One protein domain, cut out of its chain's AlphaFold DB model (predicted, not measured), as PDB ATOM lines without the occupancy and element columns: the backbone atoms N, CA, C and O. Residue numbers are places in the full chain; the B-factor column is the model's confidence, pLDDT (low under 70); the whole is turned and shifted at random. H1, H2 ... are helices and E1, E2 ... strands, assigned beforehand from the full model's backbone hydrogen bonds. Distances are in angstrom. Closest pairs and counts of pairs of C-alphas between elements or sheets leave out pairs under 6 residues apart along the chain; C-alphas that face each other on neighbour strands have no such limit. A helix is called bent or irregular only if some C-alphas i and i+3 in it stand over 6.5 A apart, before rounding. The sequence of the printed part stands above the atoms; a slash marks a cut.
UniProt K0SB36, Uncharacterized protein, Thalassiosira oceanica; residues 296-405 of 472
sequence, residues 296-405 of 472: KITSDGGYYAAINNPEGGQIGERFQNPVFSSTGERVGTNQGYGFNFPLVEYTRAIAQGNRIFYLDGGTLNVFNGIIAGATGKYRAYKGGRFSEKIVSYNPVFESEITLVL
ATOM      1  N   LYS A 296     150.303 132.225 162.354       92.88
ATOM      2  CA  LYS A 296     149.302 132.217 163.417       92.88
ATOM      3  C   LYS A 296     148.841 133.646 163.688       92.88
ATOM      4  O   LYS A 296     149.658 134.553 163.785       92.88
ATOM      5  N   ILE A 297     147.544 133.847 163.863       92.88
ATOM      6  CA  ILE A 297     146.958 135.114 164.310       92.88
ATOM      7  C   ILE A 297     146.447 134.911 165.729       92.88
ATOM      8  O   ILE A 297     145.884 133.861 166.040       92.88
ATOM      9  N   THR A 298     146.628 135.908 166.589       91.69
ATOM     10  CA  THR A 298     146.060 135.900 167.942       91.69
ATOM     11  C   THR A 298     145.466 137.256 168.288       91.69
ATOM     12  O   THR A 298     145.990 138.282 167.866       91.69
ATOM     13  N   SER A 299     144.366 137.272 169.042       89.25
ATOM     14  CA  SER A 299     143.828 138.510 169.617       89.25
ATOM     15  C   SER A 299     144.580 138.959 170.873       89.25
ATOM     16  O   SER A 299     144.311 140.044 171.383       89.25
ATOM     17  N   ASP A 300     145.486 138.138 171.415       89.94
ATOM     18  CA  ASP A 300     146.303 138.526 172.566       89.94
ATOM     19  C   ASP A 300     147.307 139.609 172.164       89.94
ATOM     20  O   ASP A 300     148.022 139.474 171.172       89.94
ATOM     21  N   GLY A 301     147.318 140.712 172.912       84.69
ATOM     22  CA  GLY A 301     148.051 141.924 172.538       84.69
ATOM     23  C   GLY A 301     147.514 142.638 171.289       84.69
ATOM     24  O   GLY A 301     148.181 143.543 170.794       84.69
ATOM     25  N   GLY A 302     146.345 142.240 170.776       86.62
ATOM     26  CA  GLY A 302     145.664 142.900 169.666       86.62
ATOM     27  C   GLY A 302     144.721 144.020 170.109       86.62
ATOM     28  O   GLY A 302     144.430 144.208 171.292       86.62
ATOM     29  N   TYR A 303     144.213 144.754 169.125       86.62
ATOM     30  CA  TYR A 303     143.153 145.741 169.261       86.62
ATOM     31  C   TYR A 303     141.840 145.200 168.698       86.62
ATOM     32  O   TYR A 303     141.804 144.557 167.646       86.62
ATOM     33  N   TYR A 304     140.752 145.517 169.394       85.56
ATOM     34  CA  TYR A 304     139.391 145.178 169.012       85.56
ATOM     35  C   TYR A 304     138.451 146.325 169.374       85.56
ATOM     36  O   TYR A 304     138.502 146.831 170.495       85.56
ATOM     37  N   ALA A 305     137.558 146.689 168.457       84.75
ATOM     38  CA  ALA A 305     136.471 147.620 168.733       84.75
ATOM     39  C   ALA A 305     135.215 147.277 167.929       84.75
ATOM     40  O   ALA A 305     135.283 146.952 166.743       84.75
ATOM     41  N   ALA A 306     134.050 147.406 168.561       84.88
ATOM     42  CA  ALA A 306     132.765 147.210 167.902       84.88
ATOM     43  C   ALA A 306     132.467 148.332 166.887       84.88
ATOM     44  O   ALA A 306     132.837 149.494 167.074       84.88
ATOM     45  N   ILE A 307     131.758 147.979 165.815       82.50
ATOM     46  CA  ILE A 307     131.076 148.929 164.934       82.50
ATOM     47  C   ILE A 307     129.596 148.862 165.293       82.50
ATOM     48  O   ILE A 307     128.967 147.821 165.098       82.50
ATOM     49  N   ASN A 308     129.045 149.964 165.792       82.94
ATOM     50  CA  ASN A 308     127.648 150.044 166.213       82.94
ATOM     51  C   ASN A 308     126.820 150.856 165.209       82.94
ATOM     52  O   ASN A 308     127.324 151.774 164.561       82.94
ATOM     53  N   ASN A 309     125.543 150.510 165.077       80.50
ATOM     54  CA  ASN A 309     124.565 151.342 164.382       80.50
ATOM     55  C   ASN A 309     124.163 152.559 165.251       80.50
ATOM     56  O   ASN A 309     124.520 152.615 166.433       80.50
ATOM     57  N   PRO A 310     123.408 153.531 164.704       77.56
ATOM     58  CA  PRO A 310     122.940 154.691 165.469       77.56
ATOM     59  C   PRO A 310     122.091 154.345 166.701       77.56
ATOM     60  O   PRO A 310     122.001 155.144 167.630       77.56
ATOM     61  N   GLU A 311     121.474 153.163 166.729       82.25
ATOM     62  CA  GLU A 311     120.683 152.652 167.851       82.25
ATOM     63  C   GLU A 311     121.528 151.944 168.933       82.25
ATOM     64  O   GLU A 311     120.976 151.498 169.940       82.25
ATOM     65  N   GLY A 312     122.850 151.836 168.748       80.81
ATOM     66  CA  GLY A 312     123.787 151.189 169.676       80.81
ATOM     67  C   GLY A 312     123.928 149.670 169.510       80.81
ATOM     68  O   GLY A 312     124.645 149.029 170.270       80.81
ATOM     69  N   GLY A 313     123.264 149.064 168.527       83.12
ATOM     70  CA  GLY A 313     123.431 147.652 168.191       83.12
ATOM     71  C   GLY A 313     124.721 147.398 167.411       83.12
ATOM     72  O   GLY A 313     124.991 148.080 166.423       83.12
ATOM     73  N   GLN A 314     125.491 146.384 167.811       83.38
ATOM     74  CA  GLN A 314     126.700 145.983 167.092       83.38
ATOM     75  C   GLN A 314     126.351 145.412 165.710       83.38
ATOM     76  O   GLN A 314     125.670 144.395 165.590       83.38
ATOM     77  N   ILE A 315     126.863 146.057 164.664       82.88
ATOM     78  CA  ILE A 315     126.724 145.658 163.255       82.88
ATOM     79  C   ILE A 315     128.045 145.188 162.647       82.88
ATOM     80  O   ILE A 315     128.094 144.815 161.479       82.88
ATOM     81  N   GLY A 316     129.124 145.194 163.420       85.19
ATOM     82  CA  GLY A 316     130.425 144.743 162.964       85.19
ATOM     83  C   GLY A 316     131.510 144.959 164.000       85.19
ATOM     84  O   GLY A 316     131.244 145.226 165.174       85.19
ATOM     85  N   GLU A 317     132.743 144.850 163.545       85.00
ATOM     86  CA  GLU A 317     133.933 144.993 164.365       85.00
ATOM     87  C   GLU A 317     135.131 145.434 163.533       85.00
ATOM     88  O   GLU A 317     135.191 145.231 162.320       85.00
ATOM     89  N   ARG A 318     136.084 146.050 164.221       86.81
ATOM     90  CA  ARG A 318     137.383 146.493 163.729       86.81
ATOM     91  C   ARG A 318     138.419 145.775 164.572       86.81
ATOM     92  O   ARG A 318     138.269 145.718 165.792       86.81
ATOM     93  N   PHE A 319     139.452 145.241 163.943       87.25
ATOM     94  CA  PHE A 319     140.504 144.533 164.657       87.25
ATOM     95  C   PHE A 319     141.874 144.811 164.059       87.25
ATOM     96  O   PHE A 319     142.018 145.083 162.865       87.25
ATOM     97  N   GLN A 320     142.880 144.677 164.909       89.50
ATOM     98  CA  GLN A 320     144.284 144.725 164.541       89.50
ATOM     99  C   GLN A 320     145.038 143.773 165.457       89.50
ATOM    100  O   GLN A 320     145.207 144.023 166.645       89.50
ATOM    101  N   ASN A 321     145.427 142.635 164.907       91.44
ATOM    102  CA  ASN A 321     145.925 141.495 165.658       91.44
ATOM    103  C   ASN A 321     147.357 141.172 165.232       91.44
ATOM    104  O   ASN A 321     147.635 141.155 164.027       91.44
ATOM    105  N   PRO A 322     148.260 140.867 166.175       93.25
ATOM    106  CA  PRO A 322     149.601 140.421 165.835       93.25
ATOM    107  C   PRO A 322     149.576 139.094 165.066       93.25
ATOM    108  O   PRO A 322     148.732 138.215 165.289       93.25
ATOM    109  N   VAL A 323     150.534 138.958 164.151       94.19
ATOM    110  CA  VAL A 323     150.751 137.770 163.327       94.19
ATOM    111  C   VAL A 323     152.091 137.160 163.703       94.19
ATOM    112  O   VAL A 323     153.099 137.858 163.777       94.19
ATOM    113  N   PHE A 324     152.100 135.854 163.934       93.00
ATOM    114  CA  PHE A 324     153.263 135.087 164.348       93.00
ATOM    115  C   PHE A 324     153.613 134.024 163.309       93.00
ATOM    116  O   PHE A 324     152.733 133.474 162.651       93.00
ATOM    117  N   SER A 325     154.893 133.713 163.163       89.81
ATOM    118  CA  SER A 325     155.351 132.534 162.438       89.81
ATOM    119  C   SER A 325     154.950 131.254 163.178       89.81
ATOM    120  O   SER A 325     154.558 131.261 164.349       89.81
ATOM    121  N   SER A 326     155.136 130.119 162.513       83.62
ATOM    122  CA  SER A 326     155.034 128.789 163.122       83.62
ATOM    123  C   SER A 326     155.996 128.548 164.292       83.62
ATOM    124  O   SER A 326     155.726 127.698 165.142       83.62
ATOM    125  N   THR A 327     157.098 129.299 164.366       85.06
ATOM    126  CA  THR A 327     158.082 129.235 165.458       85.06
ATOM    127  C   THR A 327     157.716 130.136 166.642       85.06
ATOM    128  O   THR A 327     158.378 130.076 167.678       85.06
ATOM    129  N   GLY A 328     156.648 130.936 166.525       87.31
ATOM    130  CA  GLY A 328     156.177 131.854 167.566       87.31
ATOM    131  C   GLY A 328     156.844 133.231 167.552       87.31
ATOM    132  O   GLY A 328     156.648 134.006 168.486       87.31
ATOM    133  N   GLU A 329     157.617 133.556 166.516       91.31
ATOM    134  CA  GLU A 329     158.164 134.898 166.299       91.31
ATOM    135  C   GLU A 329     157.088 135.810 165.700       91.31
ATOM    136  O   GLU A 329     156.344 135.374 164.827       91.31
ATOM    137  N   ARG A 330     156.970 137.066 166.153       92.06
ATOM    138  CA  ARG A 330     156.041 138.022 165.530       92.06
ATOM    139  C   ARG A 330     156.596 138.422 164.164       92.06
ATOM    140  O   ARG A 330     157.706 138.925 164.101       92.06
ATOM    141  N   VAL A 331     155.800 138.234 163.116       91.38
ATOM    142  CA  VAL A 331     156.169 138.499 161.712       91.38
ATOM    143  C   VAL A 331     155.250 139.507 161.029       91.38
ATOM    144  O   VAL A 331     155.278 139.645 159.809       91.38
ATOM    145  N   GLY A 332     154.367 140.157 161.791       92.00
ATOM    146  CA  GLY A 332     153.516 141.207 161.251       92.00
ATOM    147  C   GLY A 332     152.272 141.528 162.064       92.00
ATOM    148  O   GLY A 332     152.145 141.182 163.247       92.00
ATOM    149  N   THR A 333     151.339 142.181 161.376       91.88
ATOM    150  CA  THR A 333     150.039 142.619 161.881       91.88
ATOM    151  C   THR A 333     148.953 142.356 160.834       91.88
ATOM    152  O   THR A 333     149.103 142.648 159.650       91.88
ATOM    153  N   ASN A 334     147.838 141.789 161.287       91.56
ATOM    154  CA  ASN A 334     146.605 141.586 160.538       91.56
ATOM    155  C   ASN A 334     145.625 142.671 160.964       91.56
ATOM    156  O   ASN A 334     145.236 142.708 162.129       91.56
ATOM    157  N   GLN A 335     145.177 143.489 160.029       88.25
ATOM    158  CA  GLN A 335     144.239 144.564 160.288       88.25
ATOM    159  C   GLN A 335     143.031 144.443 159.374       88.25
ATOM    160  O   GLN A 335     143.141 144.065 158.207       88.25
ATOM    161  N   GLY A 336     141.855 144.764 159.896       86.44
ATOM    162  CA  GLY A 336     140.650 144.719 159.094       86.44
ATOM    163  C   GLY A 336     139.405 145.128 159.850       86.44
ATOM    164  O   GLY A 336     139.432 145.568 161.001       86.44
ATOM    165  N   TYR A 337     138.290 144.971 159.160       84.25
ATOM    166  CA  TYR A 337     136.961 145.142 159.716       84.25
ATOM    167  C   TYR A 337     136.046 144.072 159.141       84.25
ATOM    168  O   TYR A 337     136.256 143.616 158.019       84.25
ATOM    169  N   GLY A 338     135.034 143.681 159.905       81.12
ATOM    170  CA  GLY A 338     134.001 142.747 159.478       81.12
ATOM    171  C   GLY A 338     132.620 143.280 159.819       81.12
ATOM    172  O   GLY A 338     132.435 143.897 160.867       81.12
ATOM    173  N   PHE A 339     131.644 143.040 158.947       79.81
ATOM    174  CA  PHE A 339     130.244 143.352 159.234       79.81
ATOM    175  C   PHE A 339     129.476 142.092 159.604       79.81
ATOM    176  O   PHE A 339     129.569 141.069 158.927       79.81
ATOM    177  N   ASN A 340     128.691 142.197 160.671       76.56
ATOM    178  CA  ASN A 340     127.771 141.166 161.110       76.56
ATOM    179  C   ASN A 340     126.435 141.377 160.409       76.56
ATOM    180  O   ASN A 340     125.720 142.347 160.664       76.56
ATOM    181  N   PHE A 341     126.078 140.440 159.539       71.00
ATOM    182  CA  PHE A 341     124.743 140.412 158.960       71.00
ATOM    183  C   PHE A 341     123.769 139.708 159.911       71.00
ATOM    184  O   PHE A 341     124.147 138.715 160.544       71.00
ATOM    185  N   PRO A 342     122.510 140.178 160.005       69.38
ATOM    186  CA  PRO A 342     121.480 139.471 160.746       69.38
ATOM    187  C   PRO A 342     121.389 138.011 160.301       69.38
ATOM    188  O   PRO A 342     121.388 137.707 159.104       69.38
ATOM    189  N   LEU A 343     121.286 137.112 161.279       68.81
ATOM    190  CA  LEU A 343     120.986 135.712 161.019       68.81
ATOM    191  C   LEU A 343     119.610 135.622 160.355       68.81
ATOM    192  O   LEU A 343     118.599 135.973 160.962       68.81
ATOM    193  N   VAL A 344     119.573 135.133 159.121       76.25
ATOM    194  CA  VAL A 344     118.343 134.668 158.475       76.25
ATOM    195  C   VAL A 344     118.439 133.158 158.273       76.25
ATOM    196  O   VAL A 344     119.521 132.588 158.364       76.25
ATOM    197  N   GLU A 345     117.315 132.490 158.008       71.50
ATOM    198  CA  GLU A 345     117.187 131.016 157.970       71.50
ATOM    199  C   GLU A 345     118.218 130.298 157.066       71.50
ATOM    200  O   GLU A 345     118.505 129.118 157.261       71.50
ATOM    201  N   TYR A 346     118.840 131.025 156.134       62.50
ATOM    202  CA  TYR A 346     119.820 130.512 155.172       62.50
ATOM    203  C   TYR A 346     121.223 131.126 155.305       62.50
ATOM    204  O   TYR A 346     122.097 130.815 154.496       62.50
ATOM    205  N   THR A 347     121.469 131.991 156.294       47.97
ATOM    206  CA  THR A 347     122.777 132.628 156.500       47.97
ATOM    207  C   THR A 347     123.351 132.277 157.866       47.97
ATOM    208  O   THR A 347     122.662 132.217 158.881       47.97
ATOM    209  N   ARG A 348     124.662 132.033 157.900       53.31
ATOM    210  CA  ARG A 348     125.415 132.057 159.158       53.31
ATOM    211  C   ARG A 348     125.699 133.516 159.517       53.31
ATOM    212  O   ARG A 348     125.663 134.378 158.640       53.31
ATOM    213  N   ALA A 349     126.018 133.784 160.779       56.97
ATOM    214  CA  ALA A 349     126.623 135.050 161.162       56.97
ATOM    215  C   ALA A 349     128.018 135.037 160.533       56.97
ATOM    216  O   ALA A 349     128.921 134.369 161.030       56.97
ATOM    217  N   ILE A 350     128.144 135.628 159.351       53.84
ATOM    218  CA  ILE A 350     129.421 135.736 158.656       53.84
ATOM    219  C   ILE A 350     129.918 137.147 158.925       53.84
ATOM    220  O   ILE A 350     129.286 138.101 158.478       53.84
ATOM    221  N   ALA A 351     131.054 137.260 159.610       59.94
ATOM    222  CA  ALA A 351     131.882 138.451 159.552       59.94
ATOM    223  C   ALA A 351     132.602 138.428 158.195       59.94
ATOM    224  O   ALA A 351     133.653 137.806 158.047       59.94
ATOM    225  N   GLN A 352     131.981 139.002 157.160       58.28
ATOM    226  CA  GLN A 352     132.697 139.261 155.910       58.28
ATOM    227  C   GLN A 352     133.519 140.519 156.112       58.28
ATOM    228  O   GLN A 352     132.979 141.546 156.532       58.28
ATOM    229  N   GLY A 353     134.817 140.420 155.850       69.56
ATOM    230  CA  GLY A 353     135.745 141.487 156.154       69.56
ATOM    231  C   GLY A 353     136.860 141.621 155.140       69.56
ATOM    232  O   GLY A 353     137.376 140.628 154.618       69.56
ATOM    233  N   ASN A 354     137.232 142.872 154.897       81.88
ATOM    234  CA  ASN A 354     138.445 143.220 154.184       81.88
ATOM    235  C   ASN A 354     139.588 143.132 155.192       81.88
ATOM    236  O   ASN A 354     139.555 143.796 156.231       81.88
ATOM    237  N   ARG A 355     140.583 142.299 154.892       87.12
ATOM    238  CA  ARG A 355     141.782 142.152 155.717       87.12
ATOM    239  C   ARG A 355     142.989 142.592 154.919       87.12
ATOM    240  O   ARG A 355     143.120 142.250 153.743       87.12
ATOM    241  N   ILE A 356     143.874 143.309 155.581       87.88
ATOM    242  CA  ILE A 356     145.218 143.566 155.104       87.88
ATOM    243  C   ILE A 356     146.200 142.983 156.112       87.88
ATOM    244  O   ILE A 356     146.053 143.135 157.325       87.88
ATOM    245  N   PHE A 357     147.183 142.262 155.598       90.75
ATOM    246  CA  PHE A 357     148.307 141.781 156.379       90.75
ATOM    247  C   PHE A 357     149.514 142.627 156.021       90.75
ATOM    248  O   PHE A 357     149.859 142.729 154.844       90.75
ATOM    249  N   TYR A 358     150.149 143.192 157.037       89.44
ATOM    250  CA  TYR A 358     151.455 143.830 156.953       89.44
ATOM    251  C   TYR A 358     152.446 142.856 157.568       89.44
ATOM    252  O   TYR A 358     152.438 142.653 158.782       89.44
ATOM    253  N   LEU A 359     153.198 142.163 156.719       90.38
ATOM    254  CA  LEU A 359     154.090 141.080 157.106       90.38
ATOM    255  C   LEU A 359     155.535 141.458 156.794       90.38
ATOM    256  O   LEU A 359     155.815 142.263 155.903       90.38
ATOM    257  N   ASP A 360     156.471 140.795 157.459       88.38
ATOM    258  CA  ASP A 360     157.887 140.961 157.163       88.38
ATOM    259  C   ASP A 360     158.171 140.589 155.703       88.38
ATOM    260  O   ASP A 360     158.078 139.425 155.295       88.38
ATOM    261  N   GLY A 361     158.550 141.583 154.903       82.81
ATOM    262  CA  GLY A 361     158.863 141.403 153.488       82.81
ATOM    263  C   GLY A 361     157.658 141.427 152.545       82.81
ATOM    264  O   GLY A 361     157.812 140.988 151.405       82.81
ATOM    265  N   GLY A 362     156.487 141.923 152.967       84.75
ATOM    266  CA  GLY A 362     155.403 142.273 152.044       84.75
ATOM    267  C   GLY A 362     154.016 142.395 152.675       84.75
ATOM    268  O   GLY A 362     153.828 142.275 153.880       84.75
ATOM    269  N   THR A 363     153.013 142.613 151.830       87.38
ATOM    270  CA  THR A 363     151.608 142.762 152.230       87.38
ATOM    271  C   THR A 363     150.711 141.728 151.557       87.38
ATOM    272  O   THR A 363     151.033 141.233 150.474       87.38
ATOM    273  N   LEU A 364     149.570 141.413 152.182       89.44
ATOM    274  CA  LEU A 364     148.485 140.619 151.588       89.44
ATOM    275  C   LEU A 364     147.150 141.352 151.734       89.44
ATOM    276  O   LEU A 364     146.739 141.663 152.849       89.44
ATOM    277  N   ASN A 365     146.438 141.546 150.628       88.31
ATOM    278  CA  ASN A 365     145.052 142.008 150.602       88.31
ATOM    279  C   ASN A 365     144.122 140.798 150.463       88.31
ATOM    280  O   ASN A 365     144.121 140.125 149.427       88.31
ATOM    281  N   VAL A 366     143.340 140.517 151.507       87.69
ATOM    282  CA  VAL A 366     142.473 139.338 151.592       87.69
ATOM    283  C   VAL A 366     141.006 139.752 151.667       87.69
ATOM    284  O   VAL A 366     140.586 140.452 152.589       87.69
ATOM    285  N   PHE A 367     140.211 139.246 150.725       85.19
ATOM    286  CA  PHE A 367     138.764 139.451 150.658       85.19
ATOM    287  C   PHE A 367     138.056 138.106 150.724       85.19
ATOM    288  O   PHE A 367     138.190 137.287 149.817       85.19
ATOM    289  N   ASN A 368     137.310 137.857 151.806       79.38
ATOM    290  CA  ASN A 368     136.553 136.612 151.994       79.38
ATOM    291  C   ASN A 368     137.386 135.332 151.735       79.38
ATOM    292  O   ASN A 368     136.908 134.373 151.133       79.38
ATOM    293  N   GLY A 369     138.652 135.328 152.168       82.25
ATOM    294  CA  GLY A 369     139.569 134.196 151.989       82.25
ATOM    295  C   GLY A 369     140.252 134.118 150.617       82.25
ATOM    296  O   GLY A 369     141.002 133.178 150.367       82.25
ATOM    297  N   ILE A 370     140.035 135.083 149.723       87.19
ATOM    298  CA  ILE A 370     140.776 135.215 148.461       87.19
ATOM    299  C   ILE A 370     141.894 136.234 148.639       87.19
ATOM    300  O   ILE A 370     141.650 137.338 149.121       87.19
ATOM    301  N   ILE A 371     143.109 135.876 148.225       88.88
ATOM    302  CA  ILE A 371     144.258 136.786 148.219       88.88
ATOM    303  C   ILE A 371     144.206 137.569 146.910       88.88
ATOM    304  O   ILE A 371     144.623 137.077 145.864       88.88
ATOM    305  N   ALA A 372     143.645 138.770 146.940       84.81
ATOM    306  CA  ALA A 372     143.456 139.564 145.729       84.81
ATOM    307  C   ALA A 372     144.684 140.414 145.376       84.81
ATOM    308  O   ALA A 372     144.933 140.679 144.201       84.81
ATOM    309  N   GLY A 373     145.474 140.802 146.380       83.44
ATOM    310  CA  GLY A 373     146.729 141.530 146.207       83.44
ATOM    311  C   GLY A 373     147.810 140.953 147.108       83.44
ATOM    312  O   GLY A 373     147.516 140.527 148.226       83.44
ATOM    313  N   ALA A 374     149.045 140.910 146.617       84.88
ATOM    314  CA  ALA A 374     150.190 140.441 147.383       84.88
ATOM    315  C   ALA A 374     151.477 141.110 146.891       84.88
ATOM    316  O   ALA A 374     151.711 141.179 145.683       84.88
ATOM    317  N   THR A 375     152.324 141.562 147.816       81.75
ATOM    318  CA  THR A 375     153.592 142.242 147.502       81.75
ATOM    319  C   THR A 375     154.800 141.521 148.108       81.75
ATOM    320  O   THR A 375     154.663 140.549 148.855       81.75
ATOM    321  N   GLY A 376     156.004 141.968 147.733       82.62
ATOM    322  CA  GLY A 376     157.274 141.395 148.184       82.62
ATOM    323  C   GLY A 376     157.359 139.873 148.016       82.62
ATOM    324  O   GLY A 376     157.008 139.347 146.959       82.62
ATOM    325  N   LYS A 377     157.779 139.154 149.064       83.81
ATOM    326  CA  LYS A 377     157.942 137.685 149.023       83.81
ATOM    327  C   LYS A 377     156.625 136.907 148.877       83.81
ATOM    328  O   LYS A 377     156.633 135.699 148.665       83.81
ATOM    329  N   TYR A 378     155.485 137.589 148.982       86.69
ATOM    330  CA  TYR A 378     154.160 136.979 148.908       86.69
ATOM    331  C   TYR A 378     153.500 137.076 147.531       86.69
ATOM    332  O   TYR A 378     152.422 136.515 147.337       86.69
ATOM    333  N   ARG A 379     154.130 137.748 146.556       83.12
ATOM    334  CA  ARG A 379     153.567 138.002 145.213       83.12
ATOM    335  C   ARG A 379     152.977 136.758 144.539       83.12
ATOM    336  O   ARG A 379     151.907 136.844 143.941       83.12
ATOM    337  N   ALA A 380     153.618 135.598 144.693       80.56
ATOM    338  CA  ALA A 380     153.176 134.333 144.095       80.56
ATOM    339  C   ALA A 380     151.778 133.863 144.547       80.56
ATOM    340  O   ALA A 380     151.150 133.058 143.856       80.56
ATOM    341  N   TYR A 381     151.281 134.356 145.686       85.06
ATOM    342  CA  TYR A 381     149.974 133.992 146.235       85.06
ATOM    343  C   TYR A 381     148.824 134.868 145.737       85.06
ATOM    344  O   TYR A 381     147.675 134.598 146.084       85.06
ATOM    345  N   LYS A 382     149.086 135.897 144.923       85.56
ATOM    346  CA  LYS A 382     148.028 136.690 144.288       85.56
ATOM    347  C   LYS A 382     147.113 135.782 143.449       85.56
ATOM    348  O   LYS A 382     147.584 134.959 142.672       85.56
ATOM    349  N   GLY A 383     145.798 135.908 143.631       80.69
ATOM    350  CA  GLY A 383     144.781 135.015 143.059       80.69
ATOM    351  C   GLY A 383     144.618 133.676 143.796       80.69
ATOM    352  O   GLY A 383     143.746 132.878 143.448       80.69
ATOM    353  N   GLY A 384     145.450 133.420 144.807       86.31
ATOM    354  CA  GLY A 384     145.406 132.248 145.668       86.31
ATOM    355  C   GLY A 384     144.342 132.331 146.764       86.31
ATOM    356  O   GLY A 384     143.481 133.218 146.784       86.31
ATOM    357  N   ARG A 385     144.399 131.383 147.704       88.56
ATOM    358  CA  ARG A 385     143.478 131.321 148.846       88.56
ATOM    359  C   ARG A 385     144.195 131.488 150.172       88.56
ATOM    360  O   ARG A 385     145.282 130.968 150.391       88.56
ATOM    361  N   PHE A 386     143.501 132.161 151.066       88.81
ATOM    362  CA  PHE A 386     143.785 132.273 152.479       88.81
ATOM    363  C   PHE A 386     142.888 131.268 153.213       88.81
ATOM    364  O   PHE A 386     141.663 131.408 153.219       88.81
ATOM    365  N   SER A 387     143.485 130.222 153.783       88.62
ATOM    366  CA  SER A 387     142.775 129.181 154.529       88.62
ATOM    367  C   SER A 387     143.001 129.365 156.023       88.62
ATOM    368  O   SER A 387     144.113 129.181 156.507       88.62
ATOM    369  N   GLU A 388     141.941 129.690 156.755       89.44
ATOM    370  CA  GLU A 388     141.988 129.931 158.197       89.44
ATOM    371  C   GLU A 388     141.379 128.761 158.970       89.44
ATOM    372  O   GLU A 388     140.219 128.388 158.776       89.44
ATOM    373  N   LYS A 389     142.166 128.193 159.883       90.38
ATOM    374  CA  LYS A 389     141.723 127.197 160.852       90.38
ATOM    375  C   LYS A 389     141.731 127.827 162.235       90.38
ATOM    376  O   LYS A 389     142.782 128.114 162.798       90.38
ATOM    377  N   ILE A 390     140.548 128.002 162.803       89.44
ATOM    378  CA  ILE A 390     140.410 128.572 164.143       89.44
ATOM    379  C   ILE A 390     140.781 127.504 165.174       89.44
ATOM    380  O   ILE A 390     140.199 126.418 165.198       89.44
ATOM    381  N   VAL A 391     141.780 127.814 165.997       90.75
ATOM    382  CA  VAL A 391     142.321 126.940 167.046       90.75
ATOM    383  C   VAL A 391     141.597 127.181 168.364       90.75
ATOM    384  O   VAL A 391     141.272 126.229 169.073       90.75
ATOM    385  N   SER A 392     141.312 128.443 168.681       89.44
ATOM    386  CA  SER A 392     140.612 128.830 169.901       89.44
ATOM    387  C   SER A 392     139.782 130.093 169.690       89.44
ATOM    388  O   SER A 392     140.130 130.945 168.879       89.44
ATOM    389  N   TYR A 393     138.697 130.210 170.451       80.06
ATOM    390  CA  TYR A 393     137.917 131.443 170.602       80.06
ATOM    391  C   TYR A 393     137.988 132.008 172.031       80.06
ATOM    392  O   TYR A 393     137.536 133.123 172.265       80.06
ATOM    393  N   ASN A 394     138.470 131.231 173.010       73.00
ATOM    394  CA  ASN A 394     138.399 131.570 174.434       73.00
ATOM    395  C   ASN A 394     139.582 130.935 175.190       73.00
ATOM    396  O   ASN A 394     139.819 129.737 175.019       73.00
ATOM    397  N   PRO A 395     140.325 131.685 176.028       76.62
ATOM    398  CA  PRO A 395     140.132 133.104 176.385       76.62
ATOM    399  C   PRO A 395     140.604 134.094 175.323       76.62
ATOM    400  O   PRO A 395     140.304 135.278 175.416       76.62
ATOM    401  N   VAL A 396     141.320 133.603 174.321       83.75
ATOM    402  CA  VAL A 396     141.944 134.389 173.264       83.75
ATOM    403  C   VAL A 396     141.565 133.750 171.934       83.75
ATOM    404  O   VAL A 396     141.585 132.521 171.816       83.75
ATOM    405  N   PHE A 397     141.198 134.573 170.952       86.12
ATOM    406  CA  PHE A 397     141.019 134.102 169.586       86.12
ATOM    407  C   PHE A 397     142.383 133.745 169.009       86.12
ATOM    408  O   PHE A 397     143.279 134.584 168.984       86.12
ATOM    409  N   GLU A 398     142.528 132.519 168.523       91.69
ATOM    410  CA  GLU A 398     143.731 132.056 167.844       91.69
ATOM    411  C   GLU A 398     143.356 131.328 166.559       91.69
ATOM    412  O   GLU A 398     142.484 130.451 166.567       91.69
ATOM    413  N   SER A 399     144.049 131.638 165.466       92.25
ATOM    414  CA  SER A 399     143.874 130.946 164.193       92.25
ATOM    415  C   SER A 399     145.201 130.632 163.507       92.25
ATOM    416  O   SER A 399     146.159 131.393 163.583       92.25
ATOM    417  N   GLU A 400     145.251 129.473 162.858       93.62
ATOM    418  CA  GLU A 400     146.336 129.021 161.988       93.62
ATOM    419  C   GLU A 400     145.961 129.329 160.538       93.62
ATOM    420  O   GLU A 400     144.851 129.020 160.096       93.62
ATOM    421  N   ILE A 401     146.886 129.926 159.795       92.31
ATOM    422  CA  ILE A 401     146.704 130.385 158.422       92.31
ATOM    423  C   ILE A 401     147.581 129.572 157.484       92.31
ATOM    424  O   ILE A 401     148.791 129.483 157.680       92.31
ATOM    425  N   THR A 402     146.977 129.063 156.415       91.81
ATOM    426  CA  THR A 402     147.686 128.463 155.284       91.81
ATOM    427  C   THR A 402     147.411 129.259 154.012       91.81
ATOM    428  O   THR A 402     146.252 129.488 153.651       91.81
ATOM    429  N   LEU A 403     148.469 129.665 153.319       91.06
ATOM    430  CA  LEU A 403     148.424 130.294 152.012       91.06
ATOM    431  C   LEU A 403     148.448 129.217 150.925       91.06
ATOM    432  O   LEU A 403     149.285 128.318 150.912       91.06
ATOM    433  N   VAL A 404     147.523 129.317 149.978       87.88
ATOM    434  CA  VAL A 404     147.376 128.363 148.878       87.88
ATOM    435  C   VAL A 404     147.601 129.102 147.569       87.88
ATOM    436  O   VAL A 404     146.918 130.088 147.297       87.88
ATOM    437  N   LEU A 405     148.540 128.623 146.753       84.62
ATOM    438  CA  LEU A 405     148.828 129.189 145.433       84.62
ATOM    439  C   LEU A 405     147.599 129.115 144.501       84.62
ATOM    440  O   LEU A 405     146.774 128.203 144.634       84.62
TER     441      LEU A 405
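Overview. This is residues 296 to 405 of the 472 residues of an uncharacterized protein of Thalassiosira oceanica (UniProt K0SB36). A twisted sheet of nine strands is rolled into a loose, incompletely closed barrel: the meander E2 to E7 makes one long curved wall, and the hairpin E8 and E9 crosses over its hollow side, joined through short E1 to E3 and meeting E7 near Ile 370. The small helix H1 lies near one end of the long axis, and the E2 to E3 and E4 to E5 links lie at the other. The printed part has 110 residues, with one named helix and nine named strands; along the chain E1, E2, E3, E4, E5, E6 and E7 come before H1, and E8 and E9 follow it; the class is mostly strand, and the sheet is branched, its neighbour pairs antiparallel, with E3 the strand that has three neighbours. The whole is compact, with a radius of gyration of the C-alphas of 14.6 A, and only just elongated, spanning 44 by 29 by 24 A.

Along the chain. E3, residues 314 to 325, is the longest strand at 32.0 A. E4 covers 330 to 340, 28.8 A, and E5 covers 351 to 359, 22.5 A, bending by 55 degrees at residue 354. E2 is 303 to 308, E6 is 362 to 367 and E7 is 370 to 374. E1, residues 296 to 298, begins at C-alpha 296 (149.302, 132.217, 163.417). H1, residues 376 to 381, is irregular: C-alphas 377 and 380 are 7.6 A apart. E8, residues 385 to 392, measures 21.4 A; E9, residues 398 to 404, measures 19.7 A and ends at C-alpha 404 (147.376, 128.363, 148.878).

Arrangement. E2 to E7 form a meander, each strand the antiparallel neighbour of the one before. E3 has E1 and E2 on one side and E4 on the other; N 305 and O 318 of E2 and E3 are 2.9 A apart, N 321 and O 334 of E3 and E4 2.8 A. Within hydrogen-bond range are also N 356 and O 335 of E5 and E4, 2.8 A apart, N 357 and O 364 of E5 and E6, 2.8 A apart, and N 365 and O 373 of E6 and E7, 2.8 A apart. E1 is antiparallel to E3, with N 296 and O 324 2.7 A apart, and to E9, with N 297 and O 399 2.8 A apart. In the hairpin E8 and E9, N 389 and O 400 are 2.8 A apart. The closest C-alphas of E7 and E8, Ile 370 and Arg 385, are 4.8 A apart. H1 is on the sheet at a height of 6.2 A; its closest C-alphas to E6 are Gly 376 and Gly 362, 4.4 A. In H1, 0 of 2 O i to N i+4 pairs are within hydrogen-bond range, against 2 of 3 O i to N i+3 pairs.

Size, cuts and confidence. The C-alphas farthest apart, Glu 311 and Lys 377, are 44.3 A apart. The printed part has no cut and no long link. The mean pLDDT of the printed part is 83.7; residues 342 to 343 and 346 to 353 are under 70.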